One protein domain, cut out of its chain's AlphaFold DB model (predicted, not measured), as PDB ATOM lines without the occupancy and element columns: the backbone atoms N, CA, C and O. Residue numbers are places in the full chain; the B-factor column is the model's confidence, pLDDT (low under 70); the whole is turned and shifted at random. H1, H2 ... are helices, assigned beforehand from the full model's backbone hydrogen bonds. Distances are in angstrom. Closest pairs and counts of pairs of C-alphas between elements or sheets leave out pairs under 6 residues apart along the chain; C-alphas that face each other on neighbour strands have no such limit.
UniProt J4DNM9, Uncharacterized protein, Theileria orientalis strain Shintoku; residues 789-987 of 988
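Overview. This is residues 789 to 987 of the 988 residues of an uncharacterized protein of Theileria orientalis strain Shintoku (UniProt J4DNM9). One long helix, H6, runs through a loose cluster of crossed helices, with H5 on one side of it and H2 and H7 on the other. Its far end and the loop after it stick out as an arm, residues 923 to 943. The printed part has 199 residues with nine named helices, H1 to H9 along the chain, and no named strand: all helix. It is loose, with a radius of gyration of the C-alphas of 20.8 A, and spans 75 by 39 by 26 A.

Arrangement. The hub is H6, residues 895 to 928. The closest C-alphas to it are, from H5, residues 864 to 880, Ala 871 to Ala 901, 5.3 A; from H2, residues 799 to 806, Pro 800 to Val 903, 5.8 A; from H1, residues 789 to 797, Ile 795 to Tyr 911, 6.5 A; from H7, residues 949 to 963, Val 956 to Ile 910, 6.9 A; and from H3, residues 809 to 825, Phe 816 to Tyr 895, 6.9 A. These five touch H6 and run opposite ways to it, H1 at a shallow tilt of 19 degrees, H5 at a steep 56 degrees. H4, residues 845 to 854, touches H5, with C-alphas 845 and 868 closest, 5.8 A. H8, residues 968 to 979, touches H9, residues 981 to 986, with its residues 972 to 976 alone; C-alphas 976 and 984 are closest, 6.3 A. Every O i to N i+4 pair is within hydrogen-bond range in H1 to H8; H9 has 0 of 2, with 2 of 3 O i to N i+3 pairs.

Along the chain. H6 is 49.6 A long, from C-alpha 895 at (-49.707, 23.648, 39.197) to C-alpha 928 at (-30.259, -0.230, 0.365). H5 measures 24.2 A and H3 23.6 A.

Size, cuts and confidence. The printed part has no cut. The links H3 to H4, H5 to H6 and H6 to H7 are long. Mean pLDDT of the printed part is 70.2, with 88 residues under 70, among them 916 to 947.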
ATOM      1  N   THR A 789     -35.728  -0.890  23.397       77.75
ATOM      2  CA  THR A 789     -36.079  -0.960  24.818       77.75
ATOM      3  C   THR A 789     -35.195  -0.046  25.655       77.75
ATOM      4  O   THR A 789     -35.711   0.611  26.552       77.75
ATOM      5  N   ASP A 790     -33.911   0.089  25.314       75.44
ATOM      6  CA  ASP A 790     -33.000   1.002  26.018       75.44
ATOM      7  C   ASP A 790     -33.331   2.469  25.723       75.44
ATOM      8  O   ASP A 790     -33.328   3.298  26.628       75.44
ATOM      9  N   LEU A 791     -33.691   2.780  24.471       80.75
ATOM     10  CA  LEU A 791     -34.189   4.101  24.075       80.75
ATOM     11  C   LEU A 791     -35.508   4.444  24.787       80.75
ATOM     12  O   LEU A 791     -35.661   5.548  25.301       80.75
ATOM     13  N   ALA A 792     -36.455   3.500  24.835       79.50
ATOM     14  CA  ALA A 792     -37.719   3.687  25.545       79.50
ATOM     15  C   ALA A 792     -37.490   3.906  27.044       79.50
ATOM     16  O   ALA A 792     -38.039   4.851  27.597       79.50
ATOM     17  N   SER A 793     -36.627   3.093  27.664       82.38
ATOM     18  CA  SER A 793     -36.236   3.230  29.070       82.38
ATOM     19  C   SER A 793     -35.669   4.624  29.346       82.38
ATOM     20  O   SER A 793     -36.217   5.352  30.169       82.38
ATOM     21  N   TYR A 794     -34.677   5.057  28.561       81.88
ATOM     22  CA  TYR A 794     -34.056   6.376  28.690       81.88
ATOM     23  C   TYR A 794     -35.054   7.532  28.531       81.88
ATOM     24  O   TYR A 794     -35.007   8.504  29.284       81.88
ATOM     25  N   ILE A 795     -35.999   7.424  27.593       80.50
ATOM     26  CA  ILE A 795     -37.022   8.457  27.374       80.50
ATOM     27  C   ILE A 795     -38.093   8.457  28.470       80.50
ATOM     28  O   ILE A 795     -38.690   9.493  28.740       80.50
ATOM     29  N   THR A 796     -38.324   7.330  29.140       79.56
ATOM     30  CA  THR A 796     -39.240   7.272  30.287       79.56
ATOM     31  C   THR A 796     -38.601   7.690  31.610       79.56
ATOM     32  O   THR A 796     -39.331   8.115  32.499       79.56
ATOM     33  N   THR A 797     -37.274   7.587  31.761       81.00
ATOM     34  CA  THR A 797     -36.588   7.850  33.040       81.00
ATOM     35  C   THR A 797     -35.775   9.141  33.056       81.00
ATOM     36  O   THR A 797     -35.886   9.906  34.006       81.00
ATOM     37  N   GLU A 798     -34.968   9.411  32.027       81.19
ATOM     38  CA  GLU A 798     -34.004  10.524  32.027       81.19
ATOM     39  C   GLU A 798     -34.556  11.776  31.332       81.19
ATOM     40  O   GLU A 798     -34.427  12.888  31.845       81.19
ATOM     41  N   VAL A 799     -35.229  11.612  30.187       82.56
ATOM     42  CA  VAL A 799     -35.767  12.736  29.394       82.56
ATOM     43  C   VAL A 799     -36.786  13.604  30.151       82.56
ATOM     44  O   VAL A 799     -36.675  14.825  30.039       82.56
ATOM     45  N   PRO A 800     -37.718  13.064  30.963       84.88
ATOM     46  CA  PRO A 800     -38.660  13.887  31.720       84.88
ATOM     47  C   PRO A 800     -37.951  14.840  32.689       84.88
ATOM     48  O   PRO A 800     -38.330  16.004  32.795       84.88
ATOM     49  N   ASN A 801     -36.869  14.382  33.329       83.69
ATOM     50  CA  ASN A 801     -36.070  15.204  34.239       83.69
ATOM     51  C   ASN A 801     -35.335  16.321  33.487       83.69
ATOM     52  O   ASN A 801     -35.272  17.455  33.957       83.69
ATOM     53  N   ILE A 802     -34.801  16.020  32.300       82.81
ATOM     54  CA  ILE A 802     -34.107  17.002  31.455       82.81
ATOM     55  C   ILE A 802     -35.086  18.065  30.939       82.81
ATOM     56  O   ILE A 802     -34.780  19.253  30.995       82.81
ATOM     57  N   VAL A 803     -36.274  17.651  30.486       82.69
ATOM     58  CA  VAL A 803     -37.333  18.568  30.039       82.69
ATOM     59  C   VAL A 803     -37.815  19.439  31.195       82.69
ATOM     60  O   VAL A 803     -37.900  20.651  31.028       82.69
ATOM     61  N   GLY A 804     -38.085  18.850  32.363       82.06
ATOM     62  CA  GLY A 804     -38.504  19.595  33.552       82.06
ATOM     63  C   GLY A 804     -37.489  20.666  33.961       82.06
ATOM     64  O   GLY A 804     -37.866  21.814  34.163       82.06
ATOM     65  N   ASN A 805     -36.195  20.325  33.979       82.94
ATOM     66  CA  ASN A 805     -35.116  21.269  34.298       82.94
ATOM     67  C   ASN A 805     -34.879  22.332  33.208       82.94
ATOM     68  O   ASN A 805     -34.259  23.359  33.477       82.94
ATOM     69  N   GLY A 806     -35.317  22.073  31.974       76.94
ATOM     70  CA  GLY A 806     -35.152  22.972  30.831       76.94
ATOM     71  C   GLY A 806     -36.256  24.020  30.679       76.94
ATOM     72  O   GLY A 806     -36.124  24.896  29.824       76.94
ATOM     73  N   LEU A 807     -37.334  23.945  31.465       83.25
ATOM     74  CA  LEU A 807     -38.462  24.880  31.417       83.25
ATOM     75  C   LEU A 807     -38.334  25.968  32.491       83.25
ATOM     76  O   LEU A 807     -37.963  25.697  33.630       83.25
ATOM     77  N   ASN A 808     -38.677  27.209  32.141       83.00
ATOM     78  CA  ASN A 808     -38.673  28.326  33.082       83.00
ATOM     79  C   ASN A 808     -39.931  28.318  33.974       83.00
ATOM     80  O   ASN A 808     -41.042  28.588  33.510       83.00
ATOM     81  N   GLU A 809     -39.738  28.046  35.265       82.94
ATOM     82  CA  GLU A 809     -40.802  27.948  36.271       82.94
ATOM     83  C   GLU A 809     -41.597  29.257  36.448       82.94
ATOM     84  O   GLU A 809     -42.820  29.223  36.577       82.94
ATOM     85  N   GLU A 810     -40.946  30.422  36.367       80.81
ATOM     86  CA  GLU A 810     -41.616  31.723  36.519       80.81
ATOM     87  C   GLU A 810     -42.616  31.974  35.382       80.81
ATOM     88  O   GLU A 810     -43.742  32.420  35.607       80.81
ATOM     89  N   ILE A 811     -42.238  31.623  34.150       81.75
ATOM     90  CA  ILE A 811     -43.091  31.791  32.966       81.75
ATOM     91  C   ILE A 811     -44.244  30.784  32.988       81.75
ATOM     92  O   ILE A 811     -45.385  31.136  32.673       81.75
ATOM     93  N   LEU A 812     -43.983  29.541  33.400       85.56
ATOM     94  CA  LEU A 812     -45.026  28.528  33.545       85.56
ATOM     95  C   LEU A 812     -46.067  28.921  34.596       85.56
ATOM     96  O   LEU A 812     -47.256  28.691  34.371       85.56
ATOM     97  N   HIS A 813     -45.663  29.569  35.691       85.94
ATOM     98  CA  HIS A 813     -46.593  30.134  36.668       85.94
ATOM     99  C   HIS A 813     -47.476  31.244  36.080       85.94
ATOM    100  O   HIS A 813     -48.683  31.249  36.335       85.94
ATOM    101  N   LEU A 814     -46.919  32.149  35.264       81.75
ATOM    102  CA  LEU A 814     -47.693  33.202  34.588       81.75
ATOM    103  C   LEU A 814     -48.729  32.604  33.631       81.75
ATOM    104  O   LEU A 814     -49.911  32.953  33.669       81.75
ATOM    105  N   VAL A 815     -48.311  31.632  32.819       83.69
ATOM    106  CA  VAL A 815     -49.214  30.910  31.917       83.69
ATOM    107  C   VAL A 815     -50.290  30.175  32.715       83.69
ATOM    108  O   VAL A 815     -51.478  30.295  32.411       83.69
ATOM    109  N   PHE A 816     -49.909  29.462  33.776       87.94
ATOM    110  CA  PHE A 816     -50.853  28.747  34.628       87.94
ATOM    111  C   PHE A 816     -51.891  29.693  35.241       87.94
ATOM    112  O   PHE A 816     -53.079  29.393  35.147       87.94
ATOM    113  N   LYS A 817     -51.481  30.863  35.757       86.06
ATOM    114  CA  LYS A 817     -52.366  31.924  36.283       86.06
ATOM    115  C   LYS A 817     -53.420  32.357  35.259       86.06
ATOM    116  O   LYS A 817     -54.592  32.518  35.602       86.06
ATOM    117  N   HIS A 818     -53.049  32.506  33.988       84.94
ATOM    118  CA  HIS A 818     -54.002  32.882  32.945       84.94
ATOM    119  C   HIS A 818     -55.061  31.790  32.687       84.94
ATOM    120  O   HIS A 818     -56.264  32.077  32.638       84.94
ATOM    121  N   TYR A 819     -54.637  30.531  32.538       85.38
ATOM    122  CA  TYR A 819     -55.539  29.422  32.198       85.38
ATOM    123  C   TYR A 819     -56.346  28.898  33.397       85.38
ATOM    124  O   TYR A 819     -57.492  28.469  33.217       85.38
ATOM    125  N   SER A 820     -55.812  28.973  34.618       86.69
ATOM    126  CA  SER A 820     -56.541  28.652  35.849       86.69
ATOM    127  C   SER A 820     -57.689  29.640  36.075       86.69
ATOM    128  O   SER A 820     -58.826  29.215  36.298       86.69
ATOM    129  N   ARG A 821     -57.464  30.943  35.850       85.12
ATOM    130  CA  ARG A 821     -58.521  31.971  35.867       85.12
ATOM    131  C   ARG A 821     -59.660  31.640  34.909       85.12
ATOM    132  O   ARG A 821     -60.831  31.686  35.291       85.12
ATOM    133  N   LEU A 822     -59.329  31.307  33.660       79.81
ATOM    134  CA  LEU A 822     -60.325  30.947  32.647       79.81
ATOM    135  C   LEU A 822     -61.136  29.711  33.063       79.81
ATOM    136  O   LEU A 822     -62.329  29.633  32.768       79.81
ATOM    137  N   SER A 823     -60.508  28.767  33.769       81.69
ATOM    138  CA  SER A 823     -61.154  27.553  34.269       81.69
ATOM    139  C   SER A 823     -62.031  27.804  35.506       81.69
ATOM    140  O   SER A 823     -63.102  27.209  35.615       81.69
ATOM    141  N   MET A 824     -61.612  28.679  36.427       78.94
ATOM    142  CA  MET A 824     -62.294  28.920  37.707       78.94
ATOM    143  C   MET A 824     -63.376  30.008  37.635       78.94
ATOM    144  O   MET A 824     -64.433  29.864  38.244       78.94
ATOM    145  N   CYS A 825     -63.138  31.092  36.891       72.06
ATOM    146  CA  CYS A 825     -64.019  32.267  36.852       72.06
ATOM    147  C   CYS A 825     -64.778  32.426  35.521       72.06
ATOM    148  O   CYS A 825     -65.704  33.238  35.421       72.06
ATOM    149  N   GLY A 826     -64.414  31.666  34.482       65.19
ATOM    150  CA  GLY A 826     -65.058  31.734  33.169       65.19
ATOM    151  C   GLY A 826     -65.027  33.148  32.566       65.19
ATOM    152  O   GLY A 826     -63.973  33.766  32.458       65.19
ATOM    153  N   ARG A 827     -66.195  33.674  32.157       54.44
ATOM    154  CA  ARG A 827     -66.355  35.042  31.601       54.44
ATOM    155  C   ARG A 827     -66.795  36.091  32.634       54.44
ATOM    156  O   ARG A 827     -67.257  37.165  32.244       54.44
ATOM    157  N   ALA A 828     -66.735  35.788  33.931       59.19
ATOM    158  CA  ALA A 828     -67.082  36.763  34.960       59.19
ATOM    159  C   ALA A 828     -66.132  37.976  34.890       59.19
ATOM    160  O   ALA A 828     -64.930  37.815  34.684       59.19
ATOM    161  N   ARG A 829     -66.666  39.197  35.048       55.38
ATOM    162  CA  ARG A 829     -65.862  40.429  35.112       55.38
ATOM    163  C   ARG A 829     -65.173  40.516  36.473       55.38
ATOM    164  O   ARG A 829     -65.681  41.160  37.383       55.38
ATOM    165  N   VAL A 830     -64.054  39.819  36.598       63.50
ATOM    166  CA  VAL A 830     -63.123  39.954  37.718       63.50
ATOM    167  C   VAL A 830     -62.083  40.996  37.315       63.50
ATOM    168  O   VAL A 830     -61.580  40.949  36.188       63.50
ATOM    169  N   ASP A 831     -61.806  41.954  38.200       67.31
ATOM    170  CA  ASP A 831     -60.747  42.948  37.995       67.31
ATOM    171  C   ASP A 831     -59.406  42.202  37.827       67.31
ATOM    172  O   ASP A 831     -59.080  41.398  38.708       67.31
ATOM    173  N   PRO A 832     -58.655  42.396  36.725       63.19
ATOM    174  CA  PRO A 832     -57.387  41.705  36.486       63.19
ATOM    175  C   PRO A 832     -56.432  41.741  37.678       63.19
ATOM    176  O   PRO A 832     -55.832  40.724  38.018       63.19
ATOM    177  N   LYS A 833     -56.401  42.861  38.406       65.62
ATOM    178  CA  LYS A 833     -55.532  43.052  39.579       65.62
ATOM    179  C   LYS A 833     -55.990  42.306  40.835       65.62
ATOM    180  O   LYS A 833     -55.260  42.270  41.821       65.62
ATOM    181  N   SER A 834     -57.198  41.747  40.822       65.31
ATOM    182  CA  SER A 834     -57.806  41.062  41.970       65.31
ATOM    183  C   SER A 834     -57.667  39.539  41.933       65.31
ATOM    184  O   SER A 834     -57.903  38.894  42.954       65.31
ATOM    185  N   TYR A 835     -57.285  38.952  40.792       75.56
ATOM    186  CA  TYR A 835     -57.069  37.508  40.684       75.56
ATOM    187  C   TYR A 835     -55.631  37.141  41.072       75.56
ATOM    188  O   TYR A 835     -54.682  37.486  40.367       75.56
ATOM    189  N   GLN A 836     -55.480  36.415  42.180       72.31
ATOM    190  CA  GLN A 836     -54.207  35.853  42.634       72.31
ATOM    191  C   GLN A 836     -54.226  34.335  42.432       72.31
ATOM    192  O   GLN A 836     -55.237  33.678  42.679       72.31
ATOM    193  N   CYS A 837     -53.133  33.795  41.891       78.12
ATOM    194  CA  CYS A 837     -52.984  32.363  41.670       78.12
ATOM    195  C   CYS A 837     -52.372  31.729  42.922       78.12
ATOM    196  O   CYS A 837     -51.158  31.767  43.094       78.12
ATOM    197  N   ASP A 838     -53.225  31.155  43.766       79.12
ATOM    198  CA  ASP A 838     -52.834  30.489  45.015       79.12
ATOM    199  C   ASP A 838     -52.712  28.963  44.829       79.12
ATOM    200  O   ASP A 838     -53.115  28.430  43.793       79.12
ATOM    201  N   GLU A 839     -52.225  28.242  45.847       73.94
ATOM    202  CA  GLU A 839     -52.062  26.769  45.861       73.94
ATOM    203  C   GLU A 839     -53.365  25.988  45.573       73.94
ATOM    204  O   GLU A 839     -53.333  24.872  45.059       73.94
ATOM    205  N   ASP A 840     -54.529  26.594  45.833       77.12
ATOM    206  CA  ASP A 840     -55.847  26.013  45.537       77.12
ATOM    207  C   ASP A 840     -56.312  26.250  44.083       77.12
ATOM    208  O   ASP A 840     -57.410  25.829  43.692       77.12
ATOM    209  N   SER A 841     -55.506  26.932  43.262       84.19
ATOM    210  CA  SER A 841     -55.829  27.237  41.866       84.19
ATOM    211  C   SER A 841     -55.654  26.012  40.981       84.19
ATOM    212  O   SER A 841     -54.638  25.320  41.023       84.19
ATOM    213  N   TRP A 842     -56.638  25.762  40.121       86.25
ATOM    214  CA  TRP A 842     -56.643  24.587  39.259       86.25
ATOM    215  C   TRP A 842     -57.136  24.911  37.854       86.25
ATOM    216  O   TRP A 842     -57.965  25.799  37.639       86.25
ATOM    217  N   LEU A 843     -56.664  24.130  36.886       88.06
ATOM    218  CA  LEU A 843     -57.163  24.146  35.516       88.06
ATOM    219  C   LEU A 843     -57.827  22.816  35.168       88.06
ATOM    220  O   LEU A 843     -57.411  21.748  35.610       88.06
ATOM    221  N   SER A 844     -58.908  22.861  34.396       86.50
ATOM    222  CA  SER A 844     -59.569  21.637  33.938       86.50
ATOM    223  C   SER A 844     -58.730  20.908  32.885       86.50
ATOM    224  O   SER A 844     -58.040  21.538  32.085       86.50
ATOM    225  N   THR A 845     -58.855  19.583  32.797       82.62
ATOM    226  CA  THR A 845     -58.170  18.793  31.750       82.62
ATOM    227  C   THR A 845     -58.572  19.214  30.333       82.62
ATOM    228  O   THR A 845     -57.770  19.121  29.409       82.62
ATOM    229  N   ALA A 846     -59.782  19.752  30.149       78.88
ATOM    230  CA  ALA A 846     -60.202  20.364  28.889       78.88
ATOM    231  C   ALA A 846     -59.458  21.681  28.601       78.88
ATOM    232  O   ALA A 846     -59.050  21.919  27.466       78.88
ATOM    233  N   MET A 847     -59.240  22.514  29.624       81.25
ATOM    234  CA  MET A 847     -58.448  23.740  29.495       81.25
ATOM    235  C   MET A 847     -56.969  23.433  29.234       81.25
ATOM    236  O   MET A 847     -56.330  24.131  28.459       81.25
ATOM    237  N   PHE A 848     -56.445  22.340  29.786       83.00
ATOM    238  CA  PHE A 848     -55.091  21.870  29.494       83.00
ATOM    239  C   PHE A 848     -54.884  21.484  28.025       83.00
ATOM    240  O   PHE A 848     -53.834  21.763  27.450       83.00
ATOM    241  N   VAL A 849     -55.900  20.884  27.393       78.75
ATOM    242  CA  VAL A 849     -55.889  20.589  25.950       78.75
ATOM    243  C   VAL A 849     -55.903  21.881  25.131       78.75
ATOM    244  O   VAL A 849     -55.242  21.951  24.097       78.75
ATOM    245  N   ILE A 850     -56.634  22.903  25.589       74.56
ATOM    246  CA  ILE A 850     -56.655  24.230  24.958       74.56
ATOM    247  C   ILE A 850     -55.276  24.881  25.074       74.56
ATOM    248  O   ILE A 850     -54.702  25.215  24.046       74.56
ATOM    249  N   PHE A 851     -54.698  24.939  26.276       83.00
ATOM    250  CA  PHE A 851     -53.332  25.414  26.507       83.00
ATOM    251  C   PHE A 851     -52.312  24.694  25.610       83.00
ATOM    252  O   PHE A 851     -51.579  25.331  24.857       83.00
ATOM    253  N   SER A 852     -52.313  23.356  25.626       74.75
ATOM    254  CA  SER A 852     -51.378  22.546  24.834       74.75
ATOM    255  C   SER A 852     -51.500  22.831  23.332       74.75
ATOM    256  O   SER A 852     -50.527  22.710  22.591       74.75
ATOM    257  N   ARG A 853     -52.697  23.194  22.859       69.06
ATOM    258  CA  ARG A 853     -52.944  23.568  21.463       69.06
ATOM    259  C   ARG A 853     -52.509  25.003  21.174       69.06
ATOM    260  O   ARG A 853     -51.924  25.237  20.123       69.06
ATOM    261  N   ASP A 854     -52.813  25.933  22.070       70.31
ATOM    262  CA  ASP A 854     -52.551  27.362  21.898       70.31
ATOM    263  C   ASP A 854     -51.039  27.643  21.808       70.31
ATOM    264  O   ASP A 854     -50.623  28.471  21.005       70.31
ATOM    265  N   PHE A 855     -50.215  26.865  22.520       67.31
ATOM    266  CA  PHE A 855     -48.746  26.915  22.440       67.31
ATOM    267  C   PHE A 855     -48.126  25.888  21.478       67.31
ATOM    268  O   PHE A 855     -46.914  25.695  21.470       67.31
ATOM    269  N   GLY A 856     -48.934  25.180  20.681       62.72
ATOM    270  CA  GLY A 856     -48.420  24.219  19.698       62.72
ATOM    271  C   GLY A 856     -47.684  23.008  20.292       62.72
ATOM    272  O   GLY A 856     -46.982  22.309  19.568       62.72
ATOM    273  N   VAL A 857     -47.871  22.726  21.586       64.88
ATOM    274  CA  VAL A 857     -47.270  21.590  22.309       64.88
ATOM    275  C   VAL A 857     -47.762  20.254  21.767       64.88
ATOM    276  O   VAL A 857     -47.047  19.259  21.825       64.88
ATOM    277  N   VAL A 858     -48.990  20.214  21.235       58.69
ATOM    278  CA  VAL A 858     -49.570  19.010  20.629       58.69
ATOM    279  C   VAL A 858     -48.983  18.804  19.227       58.69
ATOM    280  O   VAL A 858     -49.347  19.540  18.305       58.69
ATOM    281  N   PRO A 859     -48.152  17.770  18.992       52.09
ATOM    282  CA  PRO A 859     -47.654  17.485  17.654       52.09
ATOM    283  C   PRO A 859     -48.809  17.059  16.743       52.09
ATOM    284  O   PRO A 859     -49.775  16.447  17.202       52.09
ATOM    285  N   GLY A 860     -48.700  17.280  15.427       45.84
ATOM    286  CA  GLY A 860     -49.786  17.038  14.453       45.84
ATOM    287  C   GLY A 860     -50.388  15.615  14.407       45.84
ATOM    288  O   GLY A 860     -51.404  15.395  13.734       45.84
ATOM    289  N   TYR A 861     -49.787  14.660  15.124       48.91
ATOM    290  CA  TYR A 861     -50.189  13.260  15.275       48.91
ATOM    291  C   TYR A 861     -50.824  12.899  16.634       48.91
ATOM    292  O   TYR A 861     -51.257  11.759  16.793       48.91
ATOM    293  N   MET A 862     -50.894  13.805  17.616       53.91
ATOM    294  CA  MET A 862     -51.648  13.587  18.862       53.91
ATOM    295  C   MET A 862     -53.016  14.264  18.772       53.91
ATOM    296  O   MET A 862     -53.134  15.408  18.340       53.91
ATOM    297  N   ASP A 863     -54.074  13.541  19.127       65.12
ATOM    298  CA  ASP A 863     -55.417  14.099  19.223       65.12
ATOM    299  C   ASP A 863     -55.677  14.653  20.632       65.12
ATOM    300  O   ASP A 863     -55.020  14.284  21.608       65.12
ATOM    301  N   GLY A 864     -56.652  15.559  20.749       66.00
ATOM    302  CA  GLY A 864     -57.014  16.151  22.042       66.00
ATOM    303  C   GLY A 864     -57.421  15.104  23.086       66.00
ATOM    304  O   GLY A 864     -57.202  15.321  24.272       66.00
ATOM    305  N   ALA A 865     -57.932  13.945  22.652       72.81
ATOM    306  CA  ALA A 865     -58.256  12.823  23.527       72.81
ATOM    307  C   ALA A 865     -57.001  12.174  24.140       72.81
ATOM    308  O   ALA A 865     -57.004  11.879  25.330       72.81
ATOM    309  N   SER A 866     -55.912  12.007  23.377       73.56
ATOM    310  CA  SER A 866     -54.630  11.513  23.906       73.56
ATOM    311  C   SER A 866     -54.009  12.485  24.906       73.56
ATOM    312  O   SER A 866     -53.497  12.059  25.934       73.56
ATOM    313  N   VAL A 867     -54.086  13.789  24.635       76.19
ATOM    314  CA  VAL A 867     -53.589  14.848  25.535       76.19
ATOM    315  C   VAL A 867     -54.398  14.875  26.832       76.19
ATOM    316  O   VAL A 867     -53.835  14.897  27.924       76.19
ATOM    317  N   GLN A 868     -55.726  14.792  26.721       81.56
ATOM    318  CA  GLN A 868     -56.615  14.705  27.875       81.56
ATOM    319  C   GLN A 868     -56.385  13.419  28.676       81.56
ATOM    320  O   GLN A 868     -56.448  13.444  29.902       81.56
ATOM    321  N   LYS A 869     -56.104  12.301  27.996       83.44
ATOM    322  CA  LYS A 869     -55.758  11.031  28.632       83.44
ATOM    323  C   LYS A 869     -54.456  11.145  29.422       83.44
ATOM    324  O   LYS A 869     -54.468  10.780  30.584       83.44
ATOM    325  N   ILE A 870     -53.397  11.720  28.848       82.81
ATOM    326  CA  ILE A 870     -52.127  11.947  29.562       82.81
ATOM    327  C   ILE A 870     -52.369  12.770  30.827       82.81
ATOM    328  O   ILE A 870     -51.964  12.350  31.899       82.81
ATOM    329  N   ALA A 871     -53.120  13.869  30.728       82.75
ATOM    330  CA  ALA A 871     -53.453  14.692  31.886       82.75
ATOM    331  C   ALA A 871     -54.258  13.927  32.960       82.75
ATOM    332  O   ALA A 871     -53.999  14.066  34.152       82.75
ATOM    333  N   ASN A 872     -55.218  13.089  32.554       82.88
ATOM    334  CA  ASN A 872     -55.975  12.231  33.473       82.88
ATOM    335  C   ASN A 872     -55.108  11.130  34.106       82.88
ATOM    336  O   ASN A 872     -55.312  10.792  35.274       82.88
ATOM    337  N   ASP A 873     -54.164  10.573  33.348       83.38
ATOM    338  CA  ASP A 873     -53.231   9.544  33.801       83.38
ATOM    339  C   ASP A 873     -52.238  10.148  34.814       83.38
ATOM    340  O   ASP A 873     -51.984   9.529  35.842       83.38
ATOM    341  N   THR A 874     -51.772  11.391  34.611       82.75
ATOM    342  CA  THR A 874     -50.942  12.136  35.581       82.75
ATOM    343  C   THR A 874     -51.692  12.393  36.890       82.75
ATOM    344  O   THR A 874     -51.174  12.093  37.963       82.75
ATOM    345  N   ILE A 875     -52.948  12.859  36.815       80.50
ATOM    346  CA  ILE A 875     -53.803  13.028  38.004       80.50
ATOM    347  C   ILE A 875     -53.967  11.688  38.737       80.50
ATOM    348  O   ILE A 875     -53.883  11.631  39.961       80.50
ATOM    349  N   SER A 876     -54.203  10.600  37.998       78.56
ATOM    350  CA  SER A 876     -54.411   9.270  38.584       78.56
ATOM    351  C   SER A 876     -53.141   8.735  39.250       78.56
ATOM    352  O   SER A 876     -53.217   8.238  40.371       78.56
ATOM    353  N   ALA A 877     -51.975   8.917  38.621       76.88
ATOM    354  CA  ALA A 877     -50.678   8.532  39.173       76.88
ATOM    355  C   ALA A 877     -50.349   9.291  40.469       76.88
ATOM    356  O   ALA A 877     -49.906   8.684  41.443       76.88
ATOM    357  N   ASN A 878     -50.638  10.595  40.526       71.19
ATOM    358  CA  ASN A 878     -50.423  11.397  41.732       71.19
ATOM    359  C   ASN A 878     -51.416  11.020  42.853       71.19
ATOM    360  O   ASN A 878     -51.041  10.943  44.021       71.19
ATOM    361  N   ILE A 879     -52.667  10.666  42.529       71.44
ATOM    362  CA  ILE A 879     -53.619  10.126  43.519       71.44
ATOM    363  C   ILE A 879     -53.126   8.787  44.100       71.44
ATOM    364  O   ILE A 879     -53.223   8.571  45.308       71.44
ATOM    365  N   GLU A 880     -52.576   7.896  43.271       66.75
ATOM    366  CA  GLU A 880     -52.053   6.587  43.698       66.75
ATOM    367  C   GLU A 880     -50.783   6.692  44.563       66.75
ATOM    368  O   GLU A 880     -50.574   5.860  45.446       66.75
ATOM    369  N   GLN A 881     -49.968   7.736  44.372       65.69
ATOM    370  CA  GLN A 881     -48.777   8.024  45.185       65.69
ATOM    371  C   GLN A 881     -49.090   8.691  46.541       65.69
ATOM    372  O   GLN A 881     -48.178   8.944  47.329       65.69
ATOM    373  N   GLY A 882     -50.367   8.948  46.850       59.25
ATOM    374  CA  GLY A 882     -50.805   9.445  48.157       59.25
ATOM    375  C   GLY A 882     -50.608  10.947  48.389       59.25
ATOM    376  O   GLY A 882     -50.755  11.400  49.525       59.25
ATOM    377  N   THR A 883     -50.311  11.736  47.350       60.00
ATOM    378  CA  THR A 883     -50.222  13.207  47.441       60.00
ATOM    379  C   THR A 883     -51.591  13.883  47.587       60.00
ATOM    380  O   THR A 883     -51.659  14.992  48.110       60.00
ATOM    381  N   TYR A 884     -52.688  13.206  47.223       58.78
ATOM    382  CA  TYR A 884     -54.063  13.701  47.376       58.78
ATOM    383  C   TYR A 884     -54.936  12.741  48.199       58.78
ATOM    384  O   TYR A 884     -54.908  11.531  48.002       58.78
ATOM    385  N   GLN A 885     -55.770  13.278  49.099       51.91
ATOM    386  CA  GLN A 885     -56.578  12.476  50.037       51.91
ATOM    387  C   GLN A 885     -58.007  12.129  49.547       51.91
ATOM    388  O   GLN A 885     -58.729  11.435  50.260       51.91
ATOM    389  N   SER A 886     -58.469  12.590  48.369       52.94
ATOM    390  CA  SER A 886     -59.890  12.456  47.968       52.94
ATOM    391  C   SER A 886     -60.150  12.304  46.458       52.94
ATOM    392  O   SER A 886     -59.459  12.874  45.621       52.94
ATOM    393  N   ALA A 887     -61.240  11.612  46.101       51.75
ATOM    394  CA  ALA A 887     -61.757  11.461  44.733       51.75
ATOM    395  C   ALA A 887     -62.424  12.733  44.150       51.75
ATOM    396  O   ALA A 887     -62.796  12.748  42.975       51.75
ATOM    397  N   THR A 888     -62.567  13.809  44.936       54.19
ATOM    398  CA  THR A 888     -63.153  15.102  44.511       54.19
ATOM    399  C   THR A 888     -62.268  15.929  43.570       54.19
ATOM    400  O   THR A 888     -62.730  16.944  43.050       54.19
ATOM    401  N   PHE A 889     -61.028  15.504  43.315       59.88
ATOM    402  CA  PHE A 889     -60.053  16.220  42.480       59.88
ATOM    403  C   PHE A 889     -59.974  15.718  41.026       59.88
ATOM    404  O   PHE A 889     -59.192  16.233  40.230       59.88
ATOM    405  N   ARG A 890     -60.808  14.743  40.628       64.69
ATOM    406  CA  ARG A 890     -60.814  14.222  39.250       64.69
ATOM    407  C   ARG A 890     -61.114  15.326  38.228       64.69
ATOM    408  O   ARG A 890     -62.162  15.966  38.282       64.69
ATOM    409  N   GLY A 891     -60.207  15.494  37.266       69.31
ATOM    410  CA  GLY A 891     -60.334  16.451  36.162       69.31
ATOM    411  C   GLY A 891     -59.812  17.861  36.455       69.31
ATOM    412  O   GLY A 891     -59.997  18.739  35.610       69.31
ATOM    413  N   ARG A 892     -59.171  18.076  37.612       84.00
ATOM    414  CA  ARG A 892     -58.524  19.333  38.010       84.00
ATOM    415  C   ARG A 892     -57.011  19.114  38.086       84.00
ATOM    416  O   ARG A 892     -56.580  18.239  38.823       84.00
ATOM    417  N   LEU A 893     -56.241  19.878  37.316       85.44
ATOM    418  CA  LEU A 893     -54.781  19.918  37.386       85.44
ATOM    419  C   LEU A 893     -54.369  21.110  38.243       85.44
ATOM    420  O   LEU A 893     -54.662  22.256  37.885       85.44
ATOM    421  N   PHE A 894     -53.696  20.835  39.354       87.25
ATOM    422  CA  PHE A 894     -52.976  21.858  40.107       87.25
ATOM    423  C   PHE A 894     -51.645  22.161  39.417       87.25
ATOM    424  O   PHE A 894     -51.268  21.475  38.467       87.25
ATOM    425  N   TYR A 895     -50.927  23.190  39.869       86.62
ATOM    426  CA  TYR A 895     -49.707  23.648  39.197       86.62
ATOM    427  C   TYR A 895     -48.688  22.518  38.970       86.62
ATOM    428  O   TYR A 895     -48.190  22.338  37.860       86.62
ATOM    429  N   LYS A 896     -48.463  21.678  39.984       84.00
ATOM    430  CA  LYS A 896     -47.570  20.521  39.871       84.00
ATOM    431  C   LYS A 896     -48.050  19.498  38.834       84.00
ATOM    432  O   LYS A 896     -47.274  19.093  37.976       84.00
ATOM    433  N   ASP A 897     -49.341  19.153  38.845       85.44
ATOM    434  CA  ASP A 897     -49.913  18.223  37.861       85.44
ATOM    435  C   ASP A 897     -49.863  18.801  36.437       85.44
ATOM    436  O   ASP A 897     -49.722  18.061  35.466       85.44
ATOM    437  N   PHE A 898     -49.983  20.125  36.302       88.19
ATOM    438  CA  PHE A 898     -49.856  20.842  35.036       88.19
ATOM    439  C   PHE A 898     -48.444  20.729  34.457       88.19
ATOM    440  O   PHE A 898     -48.303  20.393  33.278       88.19
ATOM    441  N   VAL A 899     -47.414  20.955  35.278       87.75
ATOM    442  CA  VAL A 899     -46.010  20.809  34.865       87.75
ATOM    443  C   VAL A 899     -45.707  19.349  34.518       87.75
ATOM    444  O   VAL A 899     -45.185  19.077  33.437       87.75
ATOM    445  N   ASP A 900     -46.120  18.399  35.357       86.31
ATOM    446  CA  ASP A 900     -45.898  16.967  35.122       86.31
ATOM    447  C   ASP A 900     -46.598  16.484  33.838       86.31
ATOM    448  O   ASP A 900     -46.031  15.729  33.041       86.31
ATOM    449  N   ALA A 901     -47.827  16.939  33.581       86.62
ATOM    450  CA  ALA A 901     -48.548  16.611  32.355       86.62
ATOM    451  C   ALA A 901     -47.874  17.225  31.114       86.62
ATOM    452  O   ALA A 901     -47.812  16.575  30.067       86.62
ATOM    453  N   LEU A 902     -47.331  18.444  31.221       86.94
ATOM    454  CA  LEU A 902     -46.597  19.111  30.142       86.94
ATOM    455  C   LEU A 902     -45.294  18.367  29.806       86.94
ATOM    456  O   LEU A 902     -45.051  18.042  28.641       86.94
ATOM    457  N   VAL A 903     -44.505  18.021  30.824       88.00
ATOM    458  CA  VAL A 903     -43.260  17.245  30.691       88.00
ATOM    459  C   VAL A 903     -43.525  15.892  30.024       88.00
ATOM    460  O   VAL A 903     -42.805  15.490  29.103       88.00
ATOM    461  N   ASN A 904     -44.598  15.205  30.420       86.50
ATOM    462  CA  ASN A 904     -44.991  13.927  29.827       86.50
ATOM    463  C   ASN A 904     -45.424  14.057  28.356       86.50
ATOM    464  O   ASN A 904     -45.157  13.156  27.555       86.50
ATOM    465  N   ILE A 905     -46.074  15.157  27.962       83.00
ATOM    466  CA  ILE A 905     -46.440  15.399  26.556       83.00
ATOM    467  C   ILE A 905     -45.194  15.631  25.700       83.00
ATOM    468  O   ILE A 905     -45.069  15.028  24.630       83.00
ATOM    469  N   ILE A 906     -44.264  16.463  26.169       81.38
ATOM    470  CA  ILE A 906     -43.016  16.766  25.455       81.38
ATOM    471  C   ILE A 906     -42.166  15.491  25.320       81.38
ATOM    472  O   ILE A 906     -41.750  15.140  24.215       81.38
ATOM    473  N   SER A 907     -42.018  14.716  26.400       84.25
ATOM    474  CA  SER A 907     -41.247  13.461  26.404       84.25
ATOM    475  C   SER A 907     -41.832  12.407  25.450       84.25
ATOM    476  O   SER A 907     -41.107  11.793  24.665       84.25
ATOM    477  N   ASN A 908     -43.161  12.246  25.425       80.50
ATOM    478  CA  ASN A 908     -43.838  11.357  24.471       80.50
ATOM    479  C   ASN A 908     -43.722  11.833  23.014       80.50
ATOM    480  O   ASN A 908     -43.746  11.022  22.081       80.50
ATOM    481  N   SER A 909     -43.616  13.144  22.803       76.06
ATOM    482  CA  SER A 909     -43.431  13.728  21.475       76.06
ATOM    483  C   SER A 909     -42.040  13.408  20.935       76.06
ATOM    484  O   SER A 909     -41.939  12.919  19.809       76.06
ATOM    485  N   ILE A 910     -41.005  13.564  21.767       76.69
ATOM    486  CA  ILE A 910     -39.620  13.177  21.463       76.69
ATOM    487  C   ILE A 910     -39.535  11.675  21.182       76.69
ATOM    488  O   ILE A 910     -39.019  11.284  20.139       76.69
ATOM    489  N   TYR A 911     -40.153  10.829  22.019       79.69
ATOM    490  CA  TYR A 911     -40.199   9.378  21.792       79.69
ATOM    491  C   TYR A 911     -40.701   9.001  20.396       79.69
ATOM    492  O   TYR A 911     -40.127   8.149  19.716       79.69
ATOM    493  N   LYS A 912     -41.760   9.664  19.926       73.38
ATOM    494  CA  LYS A 912     -42.325   9.405  18.597       73.38
ATOM    495  C   LYS A 912     -41.438   9.915  17.461       73.38
ATOM    496  O   LYS A 912     -41.353   9.242  16.435       73.38
ATOM    497  N   ILE A 913     -40.774  11.060  17.631       69.75
ATOM    498  CA  ILE A 913     -39.790  11.574  16.662       69.75
ATOM    499  C   ILE A 913     -38.640  10.572  16.516       69.75
ATOM    500  O   ILE A 913     -38.284  10.187  15.399       69.75
ATOM    501  N   CYS A 914     -38.135  10.088  17.648       72.44
ATOM    502  CA  CYS A 914     -37.102   9.069  17.745       72.44
ATOM    503  C   CYS A 914     -37.484   7.763  17.031       72.44
ATOM    504  O   CYS A 914     -36.735   7.267  16.186       72.44
ATOM    505  N   LEU A 915     -38.688   7.243  17.294       73.38
ATOM    506  CA  LEU A 915     -39.197   6.034  16.638       73.38
ATOM    507  C   LEU A 915     -39.372   6.205  15.124       73.38
ATOM    508  O   LEU A 915     -39.026   5.302  14.368       73.38
ATOM    509  N   ASN A 916     -39.871   7.353  14.669       67.31
ATOM    510  CA  ASN A 916     -40.065   7.603  13.242       67.31
ATOM    511  C   ASN A 916     -38.719   7.673  12.496       67.31
ATOM    512  O   ASN A 916     -38.569   7.091  11.424       67.31
ATOM    513  N   ARG A 917     -37.700   8.316  13.085       65.62
ATOM    514  CA  ARG A 917     -36.336   8.335  12.521       65.62
ATOM    515  C   ARG A 917     -35.741   6.924  12.432       65.62
ATOM    516  O   ARG A 917     -35.150   6.574  11.408       65.62
ATOM    517  N   ASP A 918     -35.948   6.099  13.457       69.06
ATOM    518  CA  ASP A 918     -35.544   4.690  13.448       69.06
ATOM    519  C   ASP A 918     -36.273   3.870  12.365       69.06
ATOM    520  O   ASP A 918     -35.652   3.104  11.624       69.06
ATOM    521  N   GLU A 919     -37.580   4.076  12.186       67.12
ATOM    522  CA  GLU A 919     -38.359   3.457  11.107       67.12
ATOM    523  C   GLU A 919     -37.877   3.889   9.715       67.12
ATOM    524  O   GLU A 919     -37.715   3.050   8.825       67.12
ATOM    525  N   MET A 920     -37.587   5.178   9.517       59.94
ATOM    526  CA  MET A 920     -37.062   5.681   8.246       59.94
ATOM    527  C   MET A 920     -35.689   5.091   7.919       59.94
ATOM    528  O   MET A 920     -35.444   4.704   6.774       59.94
ATOM    529  N   TYR A 921     -34.802   4.965   8.905       60.94
ATOM    530  CA  TYR A 921     -33.493   4.357   8.690       60.94
ATOM    531  C   TYR A 921     -33.570   2.847   8.481       60.94
ATOM    532  O   TYR A 921     -32.926   2.324   7.577       60.94
ATOM    533  N   THR A 922     -34.370   2.124   9.267       62.88
ATOM    534  CA  THR A 922     -34.554   0.677   9.064       62.88
ATOM    535  C   THR A 922     -35.193   0.381   7.709       62.88
ATOM    536  O   THR A 922     -34.829  -0.605   7.064       62.88
ATOM    537  N   LYS A 923     -36.084   1.254   7.228       59.50
ATOM    538  CA  LYS A 923     -36.613   1.212   5.863       59.50
ATOM    539  C   LYS A 923     -35.526   1.502   4.826       59.50
ATOM    540  O   LYS A 923     -35.346   0.704   3.916       59.50
ATOM    541  N   SER A 924     -34.713   2.541   5.025       54.19
ATOM    542  CA  SER A 924     -33.576   2.851   4.149       54.19
ATOM    543  C   SER A 924     -32.531   1.728   4.096       54.19
ATOM    544  O   SER A 924     -32.019   1.435   3.021       54.19
ATOM    545  N   LEU A 925     -32.240   1.042   5.206       56.66
ATOM    546  CA  LEU A 925     -31.373  -0.140   5.232       56.66
ATOM    547  C   LEU A 925     -31.977  -1.320   4.468       56.66
ATOM    548  O   LEU A 925     -31.249  -2.048   3.795       56.66
ATOM    549  N   LYS A 926     -33.295  -1.530   4.568       55.97
ATOM    550  CA  LYS A 926     -34.002  -2.560   3.791       55.97
ATOM    551  C   LYS A 926     -33.980  -2.240   2.296       55.97
ATOM    552  O   LYS A 926     -33.731  -3.146   1.506       55.97
ATOM    553  N   ASP A 927     -34.138  -0.972   1.935       49.44
ATOM    554  CA  ASP A 927     -34.128  -0.500   0.547       49.44
ATOM    555  C   ASP A 927     -32.700  -0.497  -0.050       49.44
ATOM    556  O   ASP A 927     -32.507  -0.816  -1.222       49.44
ATOM    557  N   ASN A 928     -31.673  -0.240   0.771       45.03
ATOM    558  CA  ASN A 928     -30.259  -0.230   0.365       45.03
ATOM    559  C   ASN A 928     -29.580  -1.612   0.358       45.03
ATOM    560  O   ASN A 928     -28.449  -1.725  -0.116       45.03
ATOM    561  N   LYS A 929     -30.248  -2.690   0.801       44.94
ATOM    562  CA  LYS A 929     -29.731  -4.073   0.689       44.94
ATOM    563  C   LYS A 929     -29.546  -4.559  -0.762       44.94
ATOM    564  O   LYS A 929     -29.019  -5.649  -0.966       44.94
ATOM    565  N   ILE A 930     -29.930  -3.758  -1.761       44.28
ATOM    566  CA  ILE A 930     -29.716  -4.017  -3.197       44.28
ATOM    567  C   ILE A 930     -28.301  -3.596  -3.663       44.28
ATOM    568  O   ILE A 930     -27.863  -3.993  -4.742       44.28
ATOM    569  N   LEU A 931     -27.522  -2.875  -2.845       38.25
ATOM    570  CA  LEU A 931     -26.118  -2.571  -3.140       38.25
ATOM    571  C   LEU A 931     -25.179  -3.503  -2.362       38.25
ATOM    572  O   LEU A 931     -25.123  -3.487  -1.135       38.25
ATOM    573  N   ASN A 932     -24.434  -4.315  -3.117       36.34
ATOM    574  CA  ASN A 932     -23.383  -5.224  -2.659       36.34
ATOM    575  C   ASN A 932     -22.514  -4.619  -1.544       36.34
ATOM    576  O   ASN A 932     -21.620  -3.810  -1.800       36.34
ATOM    577  N   ILE A 933     -22.698  -5.100  -0.315       37.50
ATOM    578  CA  ILE A 933     -21.747  -4.869   0.771       37.50
ATOM    579  C   ILE A 933     -20.560  -5.805   0.539       37.50
ATOM    580  O   ILE A 933     -20.527  -6.962   0.959       37.50
ATOM    581  N   THR A 934     -19.548  -5.299  -0.161       37.75
ATOM    582  CA  THR A 934     -18.209  -5.882  -0.127       37.75
ATOM    583  C   THR A 934     -17.639  -5.751   1.287       37.75
ATOM    584  O   THR A 934     -17.539  -4.645   1.809       37.75
ATOM    585  N   LYS A 935     -17.263  -6.902   1.858       37.22
ATOM    586  CA  LYS A 935     -16.547  -7.271   3.106       37.22
ATOM    587  C   LYS A 935     -15.566  -6.291   3.817       37.22
ATOM    588  O   LYS A 935     -14.699  -6.763   4.547       37.22
ATOM    589  N   LYS A 936     -15.643  -4.961   3.687       35.41
ATOM    590  CA  LYS A 936     -14.718  -4.025   4.368       35.41
ATOM    591  C   LYS A 936     -15.334  -3.017   5.336       35.41
ATOM    592  O   LYS A 936     -14.572  -2.385   6.057       35.41
ATOM    593  N   ASN A 937     -16.657  -2.941   5.476       35.62
ATOM    594  CA  ASN A 937     -17.278  -2.027   6.440       35.62
ATOM    595  C   ASN A 937     -17.858  -2.784   7.642       35.62
ATOM    596  O   ASN A 937     -19.067  -2.873   7.811       35.62
ATOM    597  N   LYS A 938     -16.970  -3.267   8.524       37.56
ATOM    598  CA  LYS A 938     -17.306  -3.784   9.871       37.56
ATOM    599  C   LYS A 938     -17.979  -2.746  10.794       37.56
ATOM    600  O   LYS A 938     -18.302  -3.062  11.929       37.56
ATOM    601  N   PHE A 939     -18.172  -1.512  10.329       38.03
ATOM    602  CA  PHE A 939     -18.702  -0.401  11.121       38.03
ATOM    603  C   PHE A 939     -20.233  -0.424  11.283       38.03
ATOM    604  O   PHE A 939     -20.755   0.244  12.169       38.03
ATOM    605  N   HIS A 940     -20.959  -1.187  10.455       45.62
ATOM    606  CA  HIS A 940     -22.429  -1.180  10.444       45.62
ATOM    607  C   HIS A 940     -23.090  -2.383  11.132       45.62
ATOM    608  O   HIS A 940     -24.299  -2.365  11.331       45.62
ATOM    609  N   GLU A 941     -22.332  -3.409  11.526       42.19
ATOM    610  CA  GLU A 941     -22.905  -4.636  12.109       42.19
ATOM    611  C   GLU A 941     -23.234  -4.524  13.612       42.19
ATOM    612  O   GLU A 941     -23.822  -5.447  14.165       42.19
ATOM    613  N   THR A 942     -22.920  -3.408  14.284       43.19
ATOM    614  CA  THR A 942     -22.966  -3.331  15.763       43.19
ATOM    615  C   THR A 942     -23.862  -2.257  16.384       43.19
ATOM    616  O   THR A 942     -23.748  -2.022  17.585       43.19
ATOM    617  N   ARG A 943     -24.779  -1.607  15.652       49.56
ATOM    618  CA  ARG A 943     -25.729  -0.659  16.278       49.56
ATOM    619  C   ARG A 943     -27.154  -0.880  15.789       49.56
ATOM    620  O   ARG A 943     -27.477  -0.571  14.647       49.56
ATOM    621  N   ALA A 944     -27.995  -1.432  16.665       49.78
ATOM    622  CA  ALA A 944     -29.398  -1.720  16.371       49.78
ATOM    623  C   ALA A 944     -30.331  -0.498  16.539       49.78
ATOM    624  O   ALA A 944     -31.510  -0.607  16.221       49.78
ATOM    625  N   CYS A 945     -29.814   0.657  16.980       54.44
ATOM    626  CA  CYS A 945     -30.497   1.953  16.975       54.44
ATOM    627  C   CYS A 945     -29.525   3.049  16.490       54.44
ATOM    628  O   CYS A 945     -28.346   3.047  16.852       54.44
ATOM    629  N   ILE A 946     -30.003   3.969  15.646       61.06
ATOM    630  CA  ILE A 946     -29.193   5.054  15.039       61.06
ATOM    631  C   ILE A 946     -28.979   6.213  16.001       61.06
ATOM    632  O   ILE A 946     -28.034   6.978  15.835       61.06
ATOM    633  N   GLN A 947     -29.860   6.372  16.986       67.81
ATOM    634  CA  GLN A 947     -29.843   7.552  17.831       67.81
ATOM    635  C   GLN A 947     -28.809   7.426  18.943       67.81
ATOM    636  O   GLN A 947     -28.690   6.382  19.595       67.81
ATOM    637  N   SER A 948     -28.059   8.505  19.142       76.62
ATOM    638  CA  SER A 948     -27.196   8.672  20.300       76.62
ATOM    639  C   SER A 948     -27.909   9.453  21.396       76.62
ATOM    640  O   SER A 948     -28.879  10.167  21.128       76.62
ATOM    641  N   GLN A 949     -27.441   9.309  22.634       77.75
ATOM    642  CA  GLN A 949     -27.945  10.083  23.767       77.75
ATOM    643  C   GLN A 949     -27.819  11.588  23.501       77.75
ATOM    644  O   GLN A 949     -28.754  12.339  23.753       77.75
ATOM    645  N   GLU A 950     -26.712  12.016  22.895       76.12
ATOM    646  CA  GLU A 950     -26.448  13.410  22.533       76.12
ATOM    647  C   GLU A 950     -27.437  13.924  21.476       76.12
ATOM    648  O   GLU A 950     -27.959  15.023  21.617       76.12
ATOM    649  N   SER A 951     -27.787  13.107  20.476       73.75
ATOM    650  CA  SER A 951     -28.794  13.471  19.468       73.75
ATOM    651  C   SER A 951     -30.202  13.609  20.060       73.75
ATOM    652  O   SER A 951     -30.958  14.475  19.629       73.75
ATOM    653  N   VAL A 952     -30.565  12.778  21.044       75.38
ATOM    654  CA  VAL A 952     -31.853  12.913  21.748       75.38
ATOM    655  C   VAL A 952     -31.867  14.183  22.602       75.38
ATOM    656  O   VAL A 952     -32.882  14.870  22.648       75.38
ATOM    657  N   LEU A 953     -30.746  14.529  23.240       77.94
ATOM    658  CA  LEU A 953     -30.601  15.779  23.993       77.94
ATOM    659  C   LEU A 953     -30.698  17.019  23.091       77.94
ATOM    660  O   LEU A 953     -31.325  18.004  23.475       77.94
ATOM    661  N   GLU A 954     -30.117  16.973  21.894       72.62
ATOM    662  CA  GLU A 954     -30.281  18.027  20.887       72.62
ATOM    663  C   GLU A 954     -31.751  18.183  20.474       72.62
ATOM    664  O   GLU A 954     -32.264  19.300  20.518       72.62
ATOM    665  N   ASP A 955     -32.456  17.080  20.187       69.50
ATOM    666  CA  ASP A 955     -33.886  17.098  19.842       69.50
ATOM    667  C   ASP A 955     -34.750  17.677  20.985       69.50
ATOM    668  O   ASP A 955     -35.716  18.400  20.738       69.50
ATOM    669  N   VAL A 956     -34.410  17.372  22.246       72.06
ATOM    670  CA  VAL A 956     -35.079  17.932  23.435       72.06
ATOM    671  C   VAL A 956     -34.900  19.450  23.487       72.06
ATOM    672  O   VAL A 956     -35.878  20.182  23.635       72.06
ATOM    673  N   ASN A 957     -33.660  19.923  23.352       72.44
ATOM    674  CA  ASN A 957     -33.335  21.345  23.427       72.44
ATOM    675  C   ASN A 957     -33.960  22.133  22.269       72.44
ATOM    676  O   ASN A 957     -34.510  23.210  22.492       72.44
ATOM    677  N   GLU A 958     -33.928  21.583  21.054       67.25
ATOM    678  CA  GLU A 958     -34.556  22.177  19.874       67.25
ATOM    679  C   GLU A 958     -36.079  22.274  20.054       67.25
ATOM    680  O   GLU A 958     -36.666  23.329  19.813       67.25
ATOM    681  N   LEU A 959     -36.731  21.220  20.562       66.50
ATOM    682  CA  LEU A 959     -38.174  21.233  20.804       66.50
ATOM    683  C   LEU A 959     -38.574  22.255  21.879       66.50
ATOM    684  O   LEU A 959     -39.550  22.979  21.692       66.50
ATOM    685  N   ILE A 960     -37.821  22.361  22.978       68.50
ATOM    686  CA  ILE A 960     -38.070  23.365  24.028       68.50
ATOM    687  C   ILE A 960     -37.896  24.789  23.478       68.50
ATOM    688  O   ILE A 960     -38.705  25.666  23.784       68.50
ATOM    689  N   GLN A 961     -36.887  25.017  22.629       64.00
ATOM    690  CA  GLN A 961     -36.684  26.304  21.959       64.00
ATOM    691  C   GLN A 961     -37.838  26.647  21.010       64.00
ATOM    692  O   GLN A 961     -38.340  27.769  21.056       64.00
ATOM    693  N   ILE A 962     -38.305  25.686  20.204       61.44
ATOM    694  CA  ILE A 962     -39.426  25.870  19.265       61.44
ATOM    695  C   ILE A 962     -40.732  26.198  19.997       61.44
ATOM    696  O   ILE A 962     -41.500  27.036  19.531       61.44
ATOM    697  N   LEU A 963     -40.996  25.550  21.136       62.72
ATOM    698  CA  LEU A 963     -42.202  25.808  21.930       62.72
ATOM    699  C   LEU A 963     -42.187  27.198  22.588       62.72
ATOM    700  O   LEU A 963     -43.240  27.718  22.957       62.72
ATOM    701  N   GLY A 964     -41.010  27.814  22.732       63.78
ATOM    702  CA  GLY A 964     -40.873  29.200  23.171       63.78
ATOM    703  C   GLY A 964     -41.270  29.457  24.629       63.78
ATOM    704  O   GLY A 964     -41.384  30.615  25.022       63.78
ATOM    705  N   PHE A 965     -41.441  28.413  25.452       68.00
ATOM    706  CA  PHE A 965     -41.828  28.532  26.870       68.00
ATOM    707  C   PHE A 965     -40.798  29.247  27.751       68.00
ATOM    708  O   PHE A 965     -41.123  29.671  28.854       68.00
ATOM    709  N   ASN A 966     -39.576  29.430  27.252       73.75
ATOM    710  CA  ASN A 966     -38.514  30.153  27.947       73.75
ATOM    711  C   ASN A 966     -38.391  31.622  27.508       73.75
ATOM    712  O   ASN A 966     -37.551  32.343  28.041       73.75
ATOM    713  N   ASN A 967     -39.202  32.072  26.542       74.81
ATOM    714  CA  ASN A 967     -39.187  33.443  26.046       74.81
ATOM    715  C   ASN A 967     -40.476  34.176  26.475       74.81
ATOM    716  O   ASN A 967     -41.537  33.922  25.899       74.81
ATOM    717  N   PRO A 968     -40.412  35.108  27.443       72.56
ATOM    718  CA  PRO A 968     -41.601  35.787  27.959       72.56
ATOM    719  C   PRO A 968     -42.312  36.613  26.879       72.56
ATOM    720  O   PRO A 968     -43.536  36.605  26.812       72.56
ATOM    721  N   ALA A 969     -41.566  37.220  25.949       69.75
ATOM    722  CA  ALA A 969     -42.159  37.959  24.837       69.75
ATOM    723  C   ALA A 969     -42.954  37.040  23.896       69.75
ATOM    724  O   ALA A 969     -43.992  37.434  23.377       69.75
ATOM    725  N   HIS A 970     -42.495  35.801  23.687       69.19
ATOM    726  CA  HIS A 970     -43.220  34.815  22.881       69.19
ATOM    727  C   HIS A 970     -44.551  34.424  23.532       69.19
ATOM    728  O   HIS A 970     -45.568  34.309  22.847       69.19
ATOM    729  N   VAL A 971     -44.564  34.266  24.858       70.56
ATOM    730  CA  VAL A 971     -45.776  33.969  25.628       70.56
ATOM    731  C   VAL A 971     -46.759  35.138  25.591       70.56
ATOM    732  O   VAL A 971     -47.930  34.924  25.270       70.56
ATOM    733  N   ASP A 972     -46.279  36.359  25.824       71.56
ATOM    734  CA  ASP A 972     -47.088  37.580  25.770       71.56
ATOM    735  C   ASP A 972     -47.717  37.760  24.385       71.56
ATOM    736  O   ASP A 972     -48.936  37.858  24.262       71.56
ATOM    737  N   MET A 973     -46.909  37.688  23.322       65.25
ATOM    738  CA  MET A 973     -47.396  37.803  21.942       65.25
ATOM    739  C   MET A 973     -48.423  36.718  21.596       65.25
ATOM    740  O   MET A 973     -49.404  36.994  20.905       65.25
ATOM    741  N   THR A 974     -48.228  35.486  22.077       57.75
ATOM    742  CA  THR A 974     -49.161  34.375  21.825       57.75
ATOM    743  C   THR A 974     -50.501  34.616  22.518       57.75
ATOM    744  O   THR A 974     -51.560  34.433  21.915       57.75
ATOM    745  N   ILE A 975     -50.478  35.064  23.773       68.12
ATOM    746  CA  ILE A 975     -51.695  35.319  24.550       68.12
ATOM    747  C   ILE A 975     -52.423  36.565  24.035       68.12
ATOM    748  O   ILE A 975     -53.635  36.507  23.836       68.12
ATOM    749  N   GLU A 976     -51.707  37.641  23.712       64.56
ATOM    750  CA  GLU A 976     -52.272  38.840  23.087       64.56
ATOM    751  C   GLU A 976     -52.927  38.525  21.736       64.56
ATOM    752  O   GLU A 976     -54.049  38.960  21.476       64.56
ATOM    753  N   ALA A 977     -52.281  37.717  20.893       49.47
ATOM    754  CA  ALA A 977     -52.826  37.349  19.590       49.47
ATOM    755  C   ALA A 977     -54.106  36.499  19.696       49.47
ATOM    756  O   ALA A 977     -55.022  36.649  18.885       49.47
ATOM    757  N   ILE A 978     -54.186  35.599  20.682       49.31
ATOM    758  CA  ILE A 978     -55.319  34.673  20.831       49.31
ATOM    759  C   ILE A 978     -56.471  35.311  21.619       49.31
ATOM    760  O   ILE A 978     -57.645  35.100  21.286       49.31
ATOM    761  N   TYR A 979     -56.155  36.081  22.659       65.69
ATOM    762  CA  TYR A 979     -57.113  36.562  23.655       65.69
ATOM    763  C   TYR A 979     -57.245  38.096  23.712       65.69
ATOM    764  O   TYR A 979     -58.166  38.588  24.369       65.69
ATOM    765  N   GLY A 980     -56.419  38.843  22.973       60.19
ATOM    766  CA  GLY A 980     -56.437  40.307  22.875       60.19
ATOM    767  C   GLY A 980     -55.560  41.007  23.918       60.19
ATOM    768  O   GLY A 980     -55.148  40.403  24.904       60.19
ATOM    769  N   GLN A 981     -55.299  42.300  23.736       65.62
ATOM    770  CA  GLN A 981     -54.366  43.070  24.574       65.62
ATOM    771  C   GLN A 981     -54.787  43.160  26.054       65.62
ATOM    772  O   GLN A 981     -53.949  43.025  26.941       65.62
ATOM    773  N   ASP A 982     -56.093  43.245  26.331       67.38
ATOM    774  CA  ASP A 982     -56.655  43.235  27.695       67.38
ATOM    775  C   ASP A 982     -56.310  41.950  28.476       67.38
ATOM    776  O   ASP A 982     -56.394  41.903  29.700       67.38
ATOM    777  N   SER A 983     -55.949  40.869  27.775       67.88
ATOM    778  CA  SER A 983     -55.614  39.584  28.387       67.88
ATOM    779  C   SER A 983     -54.202  39.533  28.985       67.88
ATOM    780  O   SER A 983     -53.961  38.712  29.874       67.88
ATOM    781  N   LEU A 984     -53.312  40.446  28.568       72.69
ATOM    782  CA  LEU A 984     -51.966  40.607  29.125       72.69
ATOM    783  C   LEU A 984     -51.995  41.157  30.556       72.69
ATOM    784  O   LEU A 984     -51.171  40.757  31.370       72.69
ATOM    785  N   GLU A 985     -52.992  41.986  30.892       72.38
ATOM    786  CA  GLU A 985     -53.204  42.491  32.260       72.38
ATOM    787  C   GLU A 985     -53.593  41.389  33.260       72.38
ATOM    788  O   GLU A 985     -53.544  41.594  34.468       72.38
ATOM    789  N   TYR A 986     -54.038  40.226  32.770       68.06
ATOM    790  CA  TYR A 986     -54.325  39.053  33.601       68.06
ATOM    791  C   TYR A 986     -53.130  38.099  33.704       68.06
ATOM    792  O   TYR A 986     -53.129  37.212  34.562       68.06
ATOM    793  N   LEU A 987     -52.161  38.240  32.798       71.25
ATOM    794  CA  LEU A 987     -50.950  37.437  32.750       71.25
ATOM    795  C   LEU A 987     -49.924  37.996  33.746       71.25
ATOM    796  O   LEU A 987     -49.538  37.289  34.678       71.25
TER     797      LEU A 987